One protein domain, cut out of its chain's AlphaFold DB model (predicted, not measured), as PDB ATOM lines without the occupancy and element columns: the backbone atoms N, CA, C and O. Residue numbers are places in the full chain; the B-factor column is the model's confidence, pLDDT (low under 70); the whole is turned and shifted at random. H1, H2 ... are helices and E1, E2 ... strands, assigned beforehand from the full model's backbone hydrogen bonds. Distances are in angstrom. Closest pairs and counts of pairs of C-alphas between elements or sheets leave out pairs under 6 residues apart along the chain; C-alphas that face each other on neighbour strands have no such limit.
ATOM      1  N   LYS A  30     271.552 309.204 297.813       86.88
ATOM      2  CA  LYS A  30     270.462 309.839 298.581       86.88
ATOM      3  C   LYS A  30     270.461 311.365 298.473       86.88
ATOM      4  O   LYS A  30     269.398 311.980 298.390       86.88
ATOM      5  N   LYS A  31     271.641 311.991 298.467       89.81
ATOM      6  CA  LYS A  31     271.775 313.450 298.329       89.81
ATOM      7  C   LYS A  31     271.406 313.927 296.924       89.81
ATOM      8  O   LYS A  31     270.701 314.927 296.800       89.81
ATOM      9  N   LEU A  32     271.816 313.194 295.888       91.12
ATOM     10  CA  LEU A  32     271.427 313.488 294.506       91.12
ATOM     11  C   LEU A  32     269.921 313.314 294.292       91.12
ATOM     12  O   LEU A  32     269.291 314.171 293.679       91.12
ATOM     13  N   LEU A  33     269.321 312.266 294.861       90.88
ATOM     14  CA  LEU A  33     267.877 312.043 294.781       90.88
ATOM     15  C   LEU A  33     267.087 313.192 295.424       90.88
ATOM     16  O   LEU A  33     266.114 313.679 294.846       90.88
ATOM     17  N   ALA A  34     267.525 313.663 296.595       91.44
ATOM     18  CA  ALA A  34     266.920 314.820 297.247       91.44
ATOM     19  C   ALA A  34     267.006 316.075 296.360       91.44
ATOM     20  O   ALA A  34     265.999 316.763 296.183       91.44
ATOM     21  N   ALA A  35     268.169 316.328 295.750       91.44
ATOM     22  CA  ALA A  35     268.355 317.452 294.837       91.44
ATOM     23  C   ALA A  35     267.464 317.353 293.591       91.44
ATOM     24  O   ALA A  35     266.804 318.330 293.239       91.44
ATOM     25  N   ASN A  36     267.361 316.168 292.981       92.38
ATOM     26  CA  ASN A  36     266.459 315.932 291.857       92.38
ATOM     27  C   ASN A  36     265.006 316.248 292.235       92.38
ATOM     28  O   ASN A  36     264.320 316.960 291.510       92.38
ATOM     29  N   SER A  37     264.546 315.799 293.408       90.62
ATOM     30  CA  SER A  37     263.177 316.080 293.862       90.62
ATOM     31  C   SER A  37     262.888 317.579 294.019       90.62
ATOM     32  O   SER A  37     261.764 318.011 293.790       90.62
ATOM     33  N   ILE A  38     263.888 318.379 294.403       93.00
ATOM     34  CA  ILE A  38     263.750 319.836 294.527       93.00
ATOM     35  C   ILE A  38     263.651 320.474 293.145       93.00
ATOM     36  O   ILE A  38     262.749 321.277 292.925       93.00
ATOM     37  N   ILE A  39     264.524 320.080 292.213       91.00
ATOM     38  CA  ILE A  39     264.499 320.574 290.832       91.00
ATOM     39  C   ILE A  39     263.144 320.285 290.183       91.00
ATOM     40  O   ILE A  39     262.506 321.203 289.683       91.00
ATOM     41  N   GLN A  40     262.659 319.044 290.266       89.50
ATOM     42  CA  GLN A  40     261.381 318.648 289.664       89.50
ATOM     43  C   GLN A  40     260.173 319.394 290.255       89.50
ATOM     44  O   GLN A  40     259.168 319.557 289.576       89.50
ATOM     45  N   ARG A  41     260.253 319.862 291.510       86.69
ATOM     46  CA  ARG A  41     259.193 320.677 292.131       86.69
ATOM     47  C   ARG A  41     259.249 322.157 291.751       86.69
ATOM     48  O   ARG A  41     258.256 322.848 291.941       86.69
ATOM     49  N   GLN A  42     260.405 322.658 291.319       87.56
ATOM     50  CA  GLN A  42     260.617 324.085 291.052       87.56
ATOM     51  C   GLN A  42     260.642 324.426 289.570       87.56
ATOM     52  O   GLN A  42     260.279 325.537 289.193       87.56
ATOM     53  N   VAL A  43     261.070 323.488 288.731       84.69
ATOM     54  CA  VAL A  43     261.019 323.662 287.287       84.69
ATOM     55  C   VAL A  43     259.574 323.505 286.819       84.69
ATOM     56  O   VAL A  43     258.849 322.623 287.277       84.69
ATOM     57  N   ALA A  44     259.147 324.396 285.926       80.56
ATOM     58  CA  ALA A  44     257.817 324.339 285.343       80.56
ATOM     59  C   ALA A  44     257.624 323.022 284.570       80.56
ATOM     60  O   ALA A  44     258.545 322.538 283.914       80.56
ATOM     61  N   SER A  45     256.424 322.441 284.646       81.12
ATOM     62  CA  SER A  45     256.127 321.103 284.107       81.12
ATOM     63  C   SER A  45     256.309 320.974 282.592       81.12
ATOM     64  O   SER A  45     256.380 319.867 282.071       81.12
ATOM     65  N   ASP A  46     256.338 322.099 281.883       79.25
ATOM     66  CA  ASP A  46     256.524 322.210 280.438       79.25
ATOM     67  C   ASP A  46     258.005 322.320 280.018       79.25
ATOM     68  O   ASP A  46     258.315 322.326 278.827       79.25
ATOM     69  N   ILE A  47     258.933 322.395 280.979       83.69
ATOM     70  CA  ILE A  47     260.377 322.387 280.736       83.69
ATOM     71  C   ILE A  47     260.911 320.975 280.992       83.69
ATOM     72  O   ILE A  47     260.922 320.480 282.118       83.69
ATOM     73  N   ALA A  48     261.441 320.341 279.951       86.69
ATOM     74  CA  ALA A  48     262.219 319.122 280.082       86.69
ATOM     75  C   ALA A  48     263.607 319.442 280.658       86.69
ATOM     76  O   ALA A  48     264.337 320.283 280.131       86.69
ATOM     77  N   VAL A  49     263.976 318.741 281.730       88.62
ATOM     78  CA  VAL A  49     265.259 318.902 282.425       88.62
ATOM     79  C   VAL A  49     266.074 317.628 282.271       88.62
ATOM     80  O   VAL A  49     265.677 316.571 282.766       88.62
ATOM     81  N   LYS A  50     267.239 317.720 281.632       90.88
ATOM     82  CA  LYS A  50     268.196 316.613 281.536       90.88
ATOM     83  C   LYS A  50     269.455 316.955 282.324       90.88
ATOM     84  O   LYS A  50     270.135 317.914 281.990       90.88
ATOM     85  N   ILE A  51     269.769 316.164 283.347       89.38
ATOM     86  CA  ILE A  51     270.948 316.353 284.207       89.38
ATOM     87  C   ILE A  51     271.859 315.136 284.086       89.38
ATOM     88  O   ILE A  51     271.394 314.002 284.225       89.38
ATOM     89  N   ASP A  52     273.157 315.367 283.888       87.75
ATOM     90  CA  ASP A  52     274.166 314.318 284.042       87.75
ATOM     91  C   ASP A  52     274.575 314.188 285.519       87.75
ATOM     92  O   ASP A  52     275.492 314.840 286.026       87.75
ATOM     93  N   TRP A  53     273.873 313.311 286.235       86.69
ATOM     94  CA  TRP A  53     274.125 313.043 287.653       86.69
ATOM     95  C   TRP A  53     275.487 312.386 287.931       86.69
ATOM     96  O   TRP A  53     275.949 312.392 289.080       86.69
ATOM     97  N   ASN A  54     276.157 311.838 286.912       84.69
ATOM     98  CA  ASN A  54     277.507 311.299 287.071       84.69
ATOM     99  C   ASN A  54     278.532 312.426 287.220       84.69
ATOM    100  O   ASN A  54     279.480 312.281 287.989       84.69
ATOM    101  N   GLN A  55     278.293 313.563 286.565       83.38
ATOM    102  CA  GLN A  55     279.130 314.758 286.685       83.38
ATOM    103  C   GLN A  55     278.690 315.694 287.818       83.38
ATOM    104  O   GLN A  55     279.459 316.556 288.249       83.38
ATOM    105  N   ALA A  56     277.486 315.497 288.362       87.44
ATOM    106  CA  ALA A  56     277.002 316.265 289.500       87.44
ATOM    107  C   ALA A  56     277.870 316.047 290.752       87.44
ATOM    108  O   ALA A  56     278.188 314.920 291.159       87.44
ATOM    109  N   ARG A  57     278.212 317.146 291.421       86.06
ATOM    110  CA  ARG A  57     279.024 317.148 292.637       86.06
ATOM    111  C   ARG A  57     278.179 317.457 293.846       86.06
ATOM    112  O   ARG A  57     277.279 318.284 293.798       86.06
ATOM    113  N   VAL A  58     278.506 316.793 294.945       87.94
ATOM    114  CA  VAL A  58     277.854 316.987 296.234       87.94
ATOM    115  C   VAL A  58     278.894 317.547 297.183       87.94
ATOM    116  O   VAL A  58     279.890 316.876 297.454       87.94
ATOM    117  N   THR A  59     278.684 318.759 297.679       82.81
ATOM    118  CA  THR A  59     279.627 319.391 298.604       82.81
ATOM    119  C   THR A  59     279.234 319.156 300.059       82.81
ATOM    120  O   THR A  59     278.134 318.687 300.385       82.81
ATOM    121  N   SER A  60     280.204 319.366 300.946       69.62
ATOM    122  CA  SER A  60     280.097 319.097 302.377       69.62
ATOM    123  C   SER A  60     279.056 319.988 303.055       69.62
ATOM    124  O   SER A  60     278.751 321.094 302.611       69.62
ATOM    125  N   SER A  61     278.485 319.458 304.141       67.00
ATOM    126  CA  SER A  61     277.387 320.106 304.849       67.00
ATOM    127  C   SER A  61     277.906 321.302 305.658       67.00
ATOM    128  O   SER A  61     278.791 321.123 306.493       67.00
ATOM    129  N   TYR A  62     277.375 322.503 305.431       66.12
ATOM    130  CA  TYR A  62     277.662 323.700 306.228       66.12
ATOM    131  C   TYR A  62     276.371 324.184 306.884       66.12
ATOM    132  O   TYR A  62     275.365 324.370 306.201       66.12
ATOM    133  N   GLY A  63     276.374 324.350 308.209       75.94
ATOM    134  CA  GLY A  63     275.183 324.793 308.943       75.94
ATOM    135  C   GLY A  63     273.971 323.864 308.787       75.94
ATOM    136  O   GLY A  63     272.838 324.327 308.823       75.94
ATOM    137  N   GLY A  64     274.194 322.565 308.554       85.25
ATOM    138  CA  GLY A  64     273.123 321.595 308.315       85.25
ATOM    139  C   GLY A  64     272.605 321.552 306.874       85.25
ATOM    140  O   GLY A  64     271.665 320.809 306.606       85.25
ATOM    141  N   PHE A  65     273.213 322.266 305.927       87.31
ATOM    142  CA  PHE A  65     272.851 322.227 304.507       87.31
ATOM    143  C   PHE A  65     273.946 321.586 303.671       87.31
ATOM    144  O   PHE A  65     275.106 321.937 303.844       87.31
ATOM    145  N   PHE A  66     273.588 320.725 302.722       89.31
ATOM    146  CA  PHE A  66     274.502 320.289 301.665       89.31
ATOM    147  C   PHE A  66     274.100 320.909 300.330       89.31
ATOM    148  O   PHE A  66     272.937 321.260 300.126       89.31
ATOM    149  N   TYR A  67     275.062 321.006 299.416       89.19
ATOM    150  CA  TYR A  67     274.837 321.569 298.090       89.19
ATOM    151  C   TYR A  67     275.105 320.521 297.017       89.19
ATOM    152  O   TYR A  67     275.983 319.666 297.175       89.19
ATOM    153  N   VAL A  68     274.338 320.580 295.933       91.00
ATOM    154  CA  VAL A  68     274.548 319.764 294.738       91.00
ATOM    155  C   VAL A  68     274.722 320.685 293.543       91.00
ATOM    156  O   VAL A  68     273.823 321.461 293.242       91.00
ATOM    157  N   CYS A  69     275.866 320.597 292.876       88.50
ATOM    158  CA  CYS A  69     276.196 321.412 291.711       88.50
ATOM    159  C   CYS A  69     276.319 320.527 290.470       88.50
ATOM    160  O   CYS A  69     276.783 319.390 290.567       88.50
ATOM    161  N   GLY A  70     275.967 321.050 289.305       87.81
ATOM    162  CA  GLY A  70     276.151 320.343 288.043       87.81
ATOM    163  C   GLY A  70     275.678 321.165 286.856       87.81
ATOM    164  O   GLY A  70     275.487 322.377 286.965       87.81
ATOM    165  N   GLU A  71     275.468 320.484 285.738       87.38
ATOM    166  CA  GLU A  71     274.910 321.066 284.522       87.38
ATOM    167  C   GLU A  71     273.615 320.353 284.140       87.38
ATOM    168  O   GLU A  71     273.458 319.140 284.323       87.38
ATOM    169  N   ALA A  72     272.668 321.139 283.645       87.25
ATOM    170  CA  ALA A  72     271.386 320.691 283.152       87.25
ATOM    171  C   ALA A  72     271.158 321.262 281.754       87.25
ATOM    172  O   ALA A  72     271.369 322.449 281.515       87.25
ATOM    173  N   THR A  73     270.663 320.431 280.851       87.94
ATOM    174  CA  THR A  73     270.088 320.886 279.591       87.94
ATOM    175  C   THR A  73     268.599 321.109 279.819       87.94
ATOM    176  O   THR A  73     267.870 320.167 280.150       87.94
ATOM    177  N   LEU A  74     268.155 322.356 279.668       85.94
ATOM    178  CA  LEU A  74     266.749 322.731 279.745       85.94
ATOM    179  C   LEU A  74     266.165 322.846 278.340       85.94
ATOM    180  O   LEU A  74     266.714 323.539 277.482       85.94
ATOM    181  N   ASN A  75     265.030 322.195 278.116       85.81
ATOM    182  CA  ASN A  75     264.329 322.246 276.845       85.81
ATOM    183  C   ASN A  75     262.841 322.523 277.060       85.81
ATOM    184  O   ASN A  75     262.140 321.717 277.661       85.81
ATOM    185  N   ARG A  76     262.354 323.645 276.539       82.50
ATOM    186  CA  ARG A  76     260.935 323.991 276.477       82.50
ATOM    187  C   ARG A  76     260.535 324.014 275.003       82.50
ATOM    188  O   ARG A  76     260.954 324.939 274.299       82.50
ATOM    189  N   PRO A  77     259.784 323.012 274.522       69.12
ATOM    190  CA  PRO A  77     259.380 322.939 273.126       69.12
ATOM    191  C   PRO A  77     258.280 323.972 272.854       69.12
ATOM    192  O   PRO A  77     257.119 323.681 273.075       69.12
ATOM    193  N   ASP A  78     258.645 325.177 272.415       67.00
ATOM    194  CA  ASP A  78     257.719 326.195 271.887       67.00
ATOM    195  C   ASP A  78     258.493 327.308 271.156       67.00
ATOM    196  O   ASP A  78     259.719 327.330 271.205       67.00
ATOM    197  N   ALA A  79     257.808 328.243 270.480       57.81
ATOM    198  CA  ALA A  79     258.397 329.378 269.739       57.81
ATOM    199  C   ALA A  79     258.128 330.764 270.384       57.81
ATOM    200  O   ALA A  79     258.106 331.787 269.699       57.81
ATOM    201  N   GLY A  80     257.861 330.803 271.693       64.38
ATOM    202  CA  GLY A  80     257.561 332.028 272.444       64.38
ATOM    203  C   GLY A  80     258.794 332.732 273.031       64.38
ATOM    204  O   GLY A  80     259.923 332.264 272.946       64.38
ATOM    205  N   GLN A  81     258.582 333.856 273.723       62.81
ATOM    206  CA  GLN A  81     259.665 334.612 274.385       62.81
ATOM    207  C   GLN A  81     260.411 333.831 275.485       62.81
ATOM    208  O   GLN A  81     261.470 334.264 275.930       62.81
ATOM    209  N   LEU A  82     259.864 332.697 275.929       66.81
ATOM    210  CA  LEU A  82     260.445 331.837 276.962       66.81
ATOM    211  C   LEU A  82     260.928 330.485 276.414       66.81
ATOM    212  O   LEU A  82     261.094 329.547 277.194       66.81
ATOM    213  N   THR A  83     261.115 330.364 275.096       73.50
ATOM    214  CA  THR A  83     261.662 329.160 274.463       73.50
ATOM    215  C   THR A  83     263.056 328.843 274.991       73.50
ATOM    216  O   THR A  83     263.944 329.693 274.997       73.50
ATOM    217  N   LEU A  84     263.262 327.585 275.378       75.19
ATOM    218  CA  LEU A  84     264.566 327.033 275.729       75.19
ATOM    219  C   LEU A  84     264.853 325.911 274.736       75.19
ATOM    220  O   LEU A  84     264.211 324.869 274.800       75.19
ATOM    221  N   ASN A  85     265.783 326.119 273.807       79.88
ATOM    222  CA  ASN A  85     266.186 325.089 272.851       79.88
ATOM    223  C   ASN A  85     267.499 324.462 273.317       79.88
ATOM    224  O   ASN A  85     268.566 324.996 273.028       79.88
ATOM    225  N   ASN A  86     267.403 323.362 274.067       80.31
ATOM    226  CA  ASN A  86     268.555 322.655 274.637       80.31
ATOM    227  C   ASN A  86     269.554 323.580 275.357       80.31
ATOM    228  O   ASN A  86     270.767 323.427 275.228       80.31
ATOM    229  N   ALA A  87     269.039 324.540 276.125       80.25
ATOM    230  CA  ALA A  87     269.862 325.518 276.815       80.25
ATOM    231  C   ALA A  87     270.660 324.836 277.930       80.25
ATOM    232  O   ALA A  87     270.087 324.340 278.904       80.25
ATOM    233  N   ASN A  88     271.984 324.836 277.800       83.31
ATOM    234  CA  ASN A  88     272.873 324.318 278.832       83.31
ATOM    235  C   ASN A  88     273.035 325.350 279.952       83.31
ATOM    236  O   ASN A  88     273.490 326.474 279.725       83.31
ATOM    237  N   GLN A  89     272.647 324.962 281.163       81.75
ATOM    238  CA  GLN A  89     272.684 325.804 282.350       81.75
ATOM    239  C   GLN A  89     273.382 325.083 283.493       81.75
ATOM    240  O   GLN A  89     273.142 323.905 283.765       81.75
ATOM    241  N   ARG A  90     274.226 325.814 284.215       84.38
ATOM    242  CA  ARG A  90     274.760 325.329 285.489       84.38
ATOM    243  C   ARG A  90     273.664 325.425 286.536       84.38
ATOM    244  O   ARG A  90     272.889 326.374 286.518       84.38
ATOM    245  N   PHE A  91     273.621 324.492 287.474       87.44
ATOM    246  CA  PHE A  91     272.681 324.551 288.586       87.44
ATOM    247  C   PHE A  91     273.379 324.381 289.929       87.44
ATOM    248  O   PHE A  91     274.434 323.748 290.034       87.44
ATOM    249  N   ILE A  92     272.741 324.917 290.965       88.44
ATOM    250  CA  ILE A  92     273.076 324.680 292.366       88.44
ATOM    251  C   ILE A  92     271.787 324.364 293.103       88.44
ATOM    252  O   ILE A  92     270.835 325.139 293.060       88.44
ATOM    253  N   VAL A  93     271.763 323.242 293.815       90.75
ATOM    254  CA  VAL A  93     270.676 322.895 294.724       90.75
ATOM    255  C   VAL A  93     271.174 322.976 296.151       90.75
ATOM    256  O   VAL A  93     272.095 322.253 296.526       90.75
ATOM    257  N   THR A  94     270.544 323.822 296.956       91.25
ATOM    258  CA  THR A  94     270.755 323.867 298.404       91.25
ATOM    259  C   THR A  94     269.741 322.959 299.070       91.25
ATOM    260  O   THR A  94     268.544 323.108 298.837       91.25
ATOM    261  N   VAL A  95     270.195 322.036 299.915       91.56
ATOM    262  CA  VAL A  95     269.324 321.073 300.589       91.56
ATOM    263  C   VAL A  95     269.579 321.087 302.087       91.56
ATOM    264  O   VAL A  95     270.693 320.833 302.545       91.56
ATOM    265  N   ASN A  96     268.530 321.322 302.870       91.44
ATOM    266  CA  ASN A  96     268.567 321.133 304.311       91.44
ATOM    267  C   ASN A  96     268.711 319.633 304.621       91.44
ATOM    268  O   ASN A  96     267.885 318.809 304.224       91.44
ATOM    269  N   SER A  97     269.768 319.265 305.341       85.69
ATOM    270  CA  SER A  97     270.107 317.869 305.631       85.69
ATOM    271  C   SER A  97     269.042 317.172 306.477       85.69
ATOM    272  O   SER A  97     268.861 315.964 306.309       85.69
ATOM    273  N   SER A  98     268.335 317.914 307.334       85.12
ATOM    274  CA  SER A  98     267.331 317.392 308.265       85.12
ATOM    275  C   SER A  98     265.950 317.300 307.621       85.12
ATOM    276  O   SER A  98     265.339 316.238 307.635       85.12
ATOM    277  N   THR A  99     265.469 318.388 307.013       87.38
ATOM    278  CA  THR A  99     264.095 318.458 306.479       87.38
ATOM    279  C   THR A  99     263.980 318.041 305.016       87.38
ATOM    280  O   THR A  99     262.873 317.865 304.519       87.38
ATOM    281  N   LYS A 100     265.108 317.918 304.302       84.44
ATOM    282  CA  LYS A 100     265.171 317.715 302.840       84.44
ATOM    283  C   LYS A 100     264.481 318.817 302.019       84.44
ATOM    284  O   LYS A 100     264.345 318.676 300.804       84.44
ATOM    285  N   ALA A 101     264.082 319.919 302.657       87.25
ATOM    286  CA  ALA A 101     263.620 321.123 301.985       87.25
ATOM    287  C   ALA A 101     264.808 321.866 301.362       87.25
ATOM    288  O   ALA A 101     265.948 321.727 301.813       87.25
ATOM    289  N   GLY A 102     264.551 322.661 300.330       89.06
ATOM    290  CA  GLY A 102     265.623 323.335 299.620       89.06
ATOM    291  C   GLY A 102     265.162 324.118 298.406       89.06
ATOM    292  O   GLY A 102     263.965 324.208 298.127       89.06
ATOM    293  N   SER A 103     266.139 324.659 297.689       89.75
ATOM    294  CA  SER A 103     265.935 325.421 296.463       89.75
ATOM    295  C   SER A 103     266.995 325.100 295.422       89.75
ATOM    296  O   SER A 103     268.141 324.805 295.759       89.75
ATOM    297  N   ALA A 104     266.583 325.141 294.159       89.38
ATOM    298  CA  ALA A 104     267.435 325.047 292.993       89.38
ATOM    299  C   ALA A 104     267.557 326.430 292.347       89.38
ATOM    300  O   ALA A 104     266.575 327.153 292.188       89.38
ATOM    301  N   LEU A 105     268.778 326.785 291.973       86.75
ATOM    302  CA  LEU A 105     269.093 327.964 291.183       86.75
ATOM    303  C   LEU A 105     269.781 327.503 289.904       86.75
ATOM    304  O   LEU A 105     270.646 326.628 289.955       86.75
ATOM    305  N   PHE A 106     269.408 328.108 288.782       83.62
ATOM    306  CA  PHE A 106     270.020 327.877 287.479       83.62
ATOM    307  C   PHE A 106     270.739 329.152 287.033       83.62
ATOM    308  O   PHE A 106     270.200 330.250 287.170       83.62
ATOM    309  N   ASP A 107     271.967 329.004 286.546       80.19
ATOM    310  CA  ASP A 107     272.742 330.071 285.920       80.19
ATOM    311  C   ASP A 107     272.207 330.306 284.504       80.19
ATOM    312  O   ASP A 107     271.748 329.373 283.836       80.19
ATOM    313  N   GLY A 108     272.280 331.549 284.035       65.06
ATOM    314  CA  GLY A 108     271.947 331.884 282.657       65.06
ATOM    315  C   GLY A 108     272.757 331.057 281.653       65.06
ATOM    316  O   GLY A 108     273.893 330.661 281.906       65.06
ATOM    317  N   SER A 109     272.160 330.803 280.487       62.75
ATOM    318  CA  SER A 109     272.822 330.054 279.416       62.75
ATOM    319  C   SER A 109     274.097 330.761 278.946       62.75
ATOM    320  O   SER A 109     274.158 331.989 278.835       62.75
ATOM    321  N   ASN A 110     275.109 329.965 278.606       56.16
ATOM    322  CA  ASN A 110     276.339 330.450 277.982       56.16
ATOM    323  C   ASN A 110     276.117 330.873 276.521       56.16
ATOM    324  O   ASN A 110     276.994 331.522 275.947       56.16
ATOM    325  N   GLU A 111     274.989 330.471 275.929       51.12
ATOM    326  CA  GLU A 111     274.801 330.406 274.482       51.12
ATOM    327  C   GLU A 111     274.076 331.641 273.925       51.12
ATOM    328  O   GLU A 111     274.530 332.162 272.914       51.12
ATOM    329  N   TYR A 112     273.036 332.186 274.584       50.56
ATOM    330  CA  TYR A 112     272.308 333.374 274.094       50.56
ATOM    331  C   TYR A 112     271.614 334.172 275.220       50.56
ATOM    332  O   TYR A 112     270.934 333.592 276.064       50.56
ATOM    333  N   GLY A 113     271.728 335.509 275.197       51.44
ATOM    334  CA  GLY A 113     270.992 336.432 276.082       51.44
ATOM    335  C   GLY A 113     271.765 336.966 277.304       51.44
ATOM    336  O   GLY A 113     272.949 336.667 277.479       51.44
ATOM    337  N   PRO A 114     271.126 337.814 278.140       42.41
ATOM    338  CA  PRO A 114     271.735 338.335 279.362       42.41
ATOM    339  C   PRO A 114     272.074 337.186 280.319       42.41
ATOM    340  O   PRO A 114     271.216 336.392 280.704       42.41
ATOM    341  N   LYS A 115     273.354 337.099 280.690       57.91
ATOM    342  CA  LYS A 115     273.880 336.059 281.575       57.91
ATOM    343  C   LYS A 115     273.521 336.380 283.021       57.91
ATOM    344  O   LYS A 115     274.055 337.325 283.597       57.91
ATOM    345  N   TYR A 116     272.662 335.565 283.619       57.19
ATOM    346  CA  TYR A 116     272.422 335.584 285.060       57.19
ATOM    347  C   TYR A 116     273.454 334.700 285.752       57.19
ATOM    348  O   TYR A 116     273.181 333.547 286.060       57.19
ATOM    349  N   VAL A 117     274.656 335.247 285.941       67.38
ATOM    350  CA  VAL A 117     275.787 334.520 286.528       67.38
ATOM    351  C   VAL A 117     275.571 334.340 288.024       67.38
ATOM    352  O   VAL A 117     275.217 335.297 288.715       67.38
ATOM    353  N   PHE A 118     275.857 333.147 288.547       70.69
ATOM    354  CA  PHE A 118     275.944 332.963 289.994       70.69
ATOM    355  C   PHE A 118     276.918 333.971 290.617       70.69
ATOM    356  O   PHE A 118     278.035 334.176 290.118       70.69
ATOM    357  N   ASP A 119     276.515 334.574 291.737       69.38
ATOM    358  CA  ASP A 119     277.422 335.419 292.505       69.38
ATOM    359  C   ASP A 119     278.650 334.618 292.987       69.38
ATOM    360  O   ASP A 119     278.683 333.381 292.968       69.38
ATOM    361  N   ALA A 120     279.701 335.333 293.394       66.81
ATOM    362  CA  ALA A 120     280.949 334.710 293.829       66.81
ATOM    363  C   ALA A 120     280.749 333.727 294.998       66.81
ATOM    364  O   ALA A 120     281.336 332.650 294.989       66.81
ATOM    365  N   THR A 121     279.857 334.052 295.934       70.00
ATOM    366  CA  THR A 121     279.526 333.234 297.107       70.00
ATOM    367  C   THR A 121     278.979 331.869 296.701       70.00
ATOM    368  O   THR A 121     279.363 330.850 297.277       70.00
ATOM    369  N   TRP A 122     278.102 331.832 295.696       68.31
ATOM    370  CA  TRP A 122     277.520 330.595 295.170       68.31
ATOM    371  C   TRP A 122     278.517 329.789 294.347       68.31
ATOM    372  O   TRP A 122     278.585 328.567 294.486       68.31
ATOM    373  N   ARG A 123     279.347 330.462 293.542       67.44
ATOM    374  CA  ARG A 123     280.432 329.792 292.815       67.44
ATOM    375  C   ARG A 123     281.415 329.117 293.763       67.44
ATOM    376  O   ARG A 123     281.823 328.000 293.472       67.44
ATOM    377  N   ASP A 124     281.733 329.729 294.901       70.88
ATOM    378  CA  ASP A 124     282.639 329.149 295.897       70.88
ATOM    379  C   ASP A 124     282.081 327.855 296.505       70.88
ATOM    380  O   ASP A 124     282.835 326.919 296.777       70.88
ATOM    381  N   LYS A 125     280.749 327.729 296.628       72.06
ATOM    382  CA  LYS A 125     280.106 326.467 297.044       72.06
ATOM    383  C   LYS A 125     280.248 325.347 296.013       72.06
ATOM    384  O   LYS A 125     280.087 324.187 296.381       72.06
ATOM    385  N   CYS A 126     280.587 325.684 294.771       70.31
ATOM    386  CA  CYS A 126     280.815 324.755 293.666       70.31
ATOM    387  C   CYS A 126     282.258 324.792 293.124       70.31
ATOM    388  O   CYS A 126     282.549 324.128 292.133       70.31
TER     389      CYS A 126
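Overview. This is residues 30 to 126 of the 130 residues of an uncharacterized protein of Thermomonas sp. SY21 (UniProt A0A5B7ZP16). A twisted sheet of four strands curls round one helix, H1; its long inner hairpin, E2 and E3, runs along the length of the domain. After E4 a long link folds back and brings the short helix H2 to the sheet, which it only grazes. The printed part has 97 residues, with two named helices and four named strands in the order H1 E1 E2 E3 E4 H2; the sheet's order is E1 E2 E3 E4, all antiparallel, and the class is mixed, helices and strands. The whole is compact, with a radius of gyration of the C-alphas of 13.6 A, yet elongated in outline, spanning 42 by 27 by 21 A.

Arrangement. Begin with the sheet: E1, residues 48 to 51, E2, residues 65 to 76, E3, residues 84 to 96, and E4, residues 102 to 106, form a meander, each strand the antiparallel neighbour of the one before. From edge to edge the strands' lines turn by 84 degrees and the way across turns by 85 degrees. Look at residue 71, where E2 bends by 66 degrees, and at residue 87, where E3 bends by 81 degrees. In the hairpin E2 and E3, at 162 degrees, you find N 68 and O 93 within hydrogen-bond range at 2.9 A. In the hairpin E1 and E2, at 133 degrees, N 50 and O 73 are 2.9 A apart; in the hairpin E3 and E4, at 151 degrees, N 105 and O 92 are 2.8 A apart. Residues 57 to 58 also pair, antiparallel, with residues 68 to 69 of E2. H1, residues 30 to 42, is on the sheet, making two layers, a helix on one face of a sheet. Its closest C-alphas to E4 are those of Ile 39 and Ala 104, 5.8 A, and to E3 those of Ala 35 and Val 93, 5.9 A. H2, residues 120 to 125, only grazes the sheet with residues 122 to 125; its closest C-alphas to E2 are those of Tyr 67 and Lys 125, 7.3 A. H1 and H2 are apart. In both helices every O i to N i+4 pair is within hydrogen-bond range.

Along the chain. Find C-alpha 30 at (270.462, 309.839, 298.581); from there H1 runs 18.9 A to C-alpha 42. E1 is 10.0 A long, E2 30.5 A, E3 29.5 A and E4 13.7 A. E3 begins at C-alpha 84, (264.566, 327.033, 275.729). H2, 8.9 A long, ends at C-alpha 125, (280.106, 326.467, 297.044).

Size, cuts and confidence. The two C-alphas farthest apart are those of Gly 63 and Ala 79, 42.9 A. The printed part has no cut; the links E1 to E2 and E4 to H2 are long, 13 residues each. Mean pLDDT of the printed part is 79.8; look for values under 70 at residues 60 to 62, 77 to 82, 108 to 117, 119 to 120 and 122 to 123.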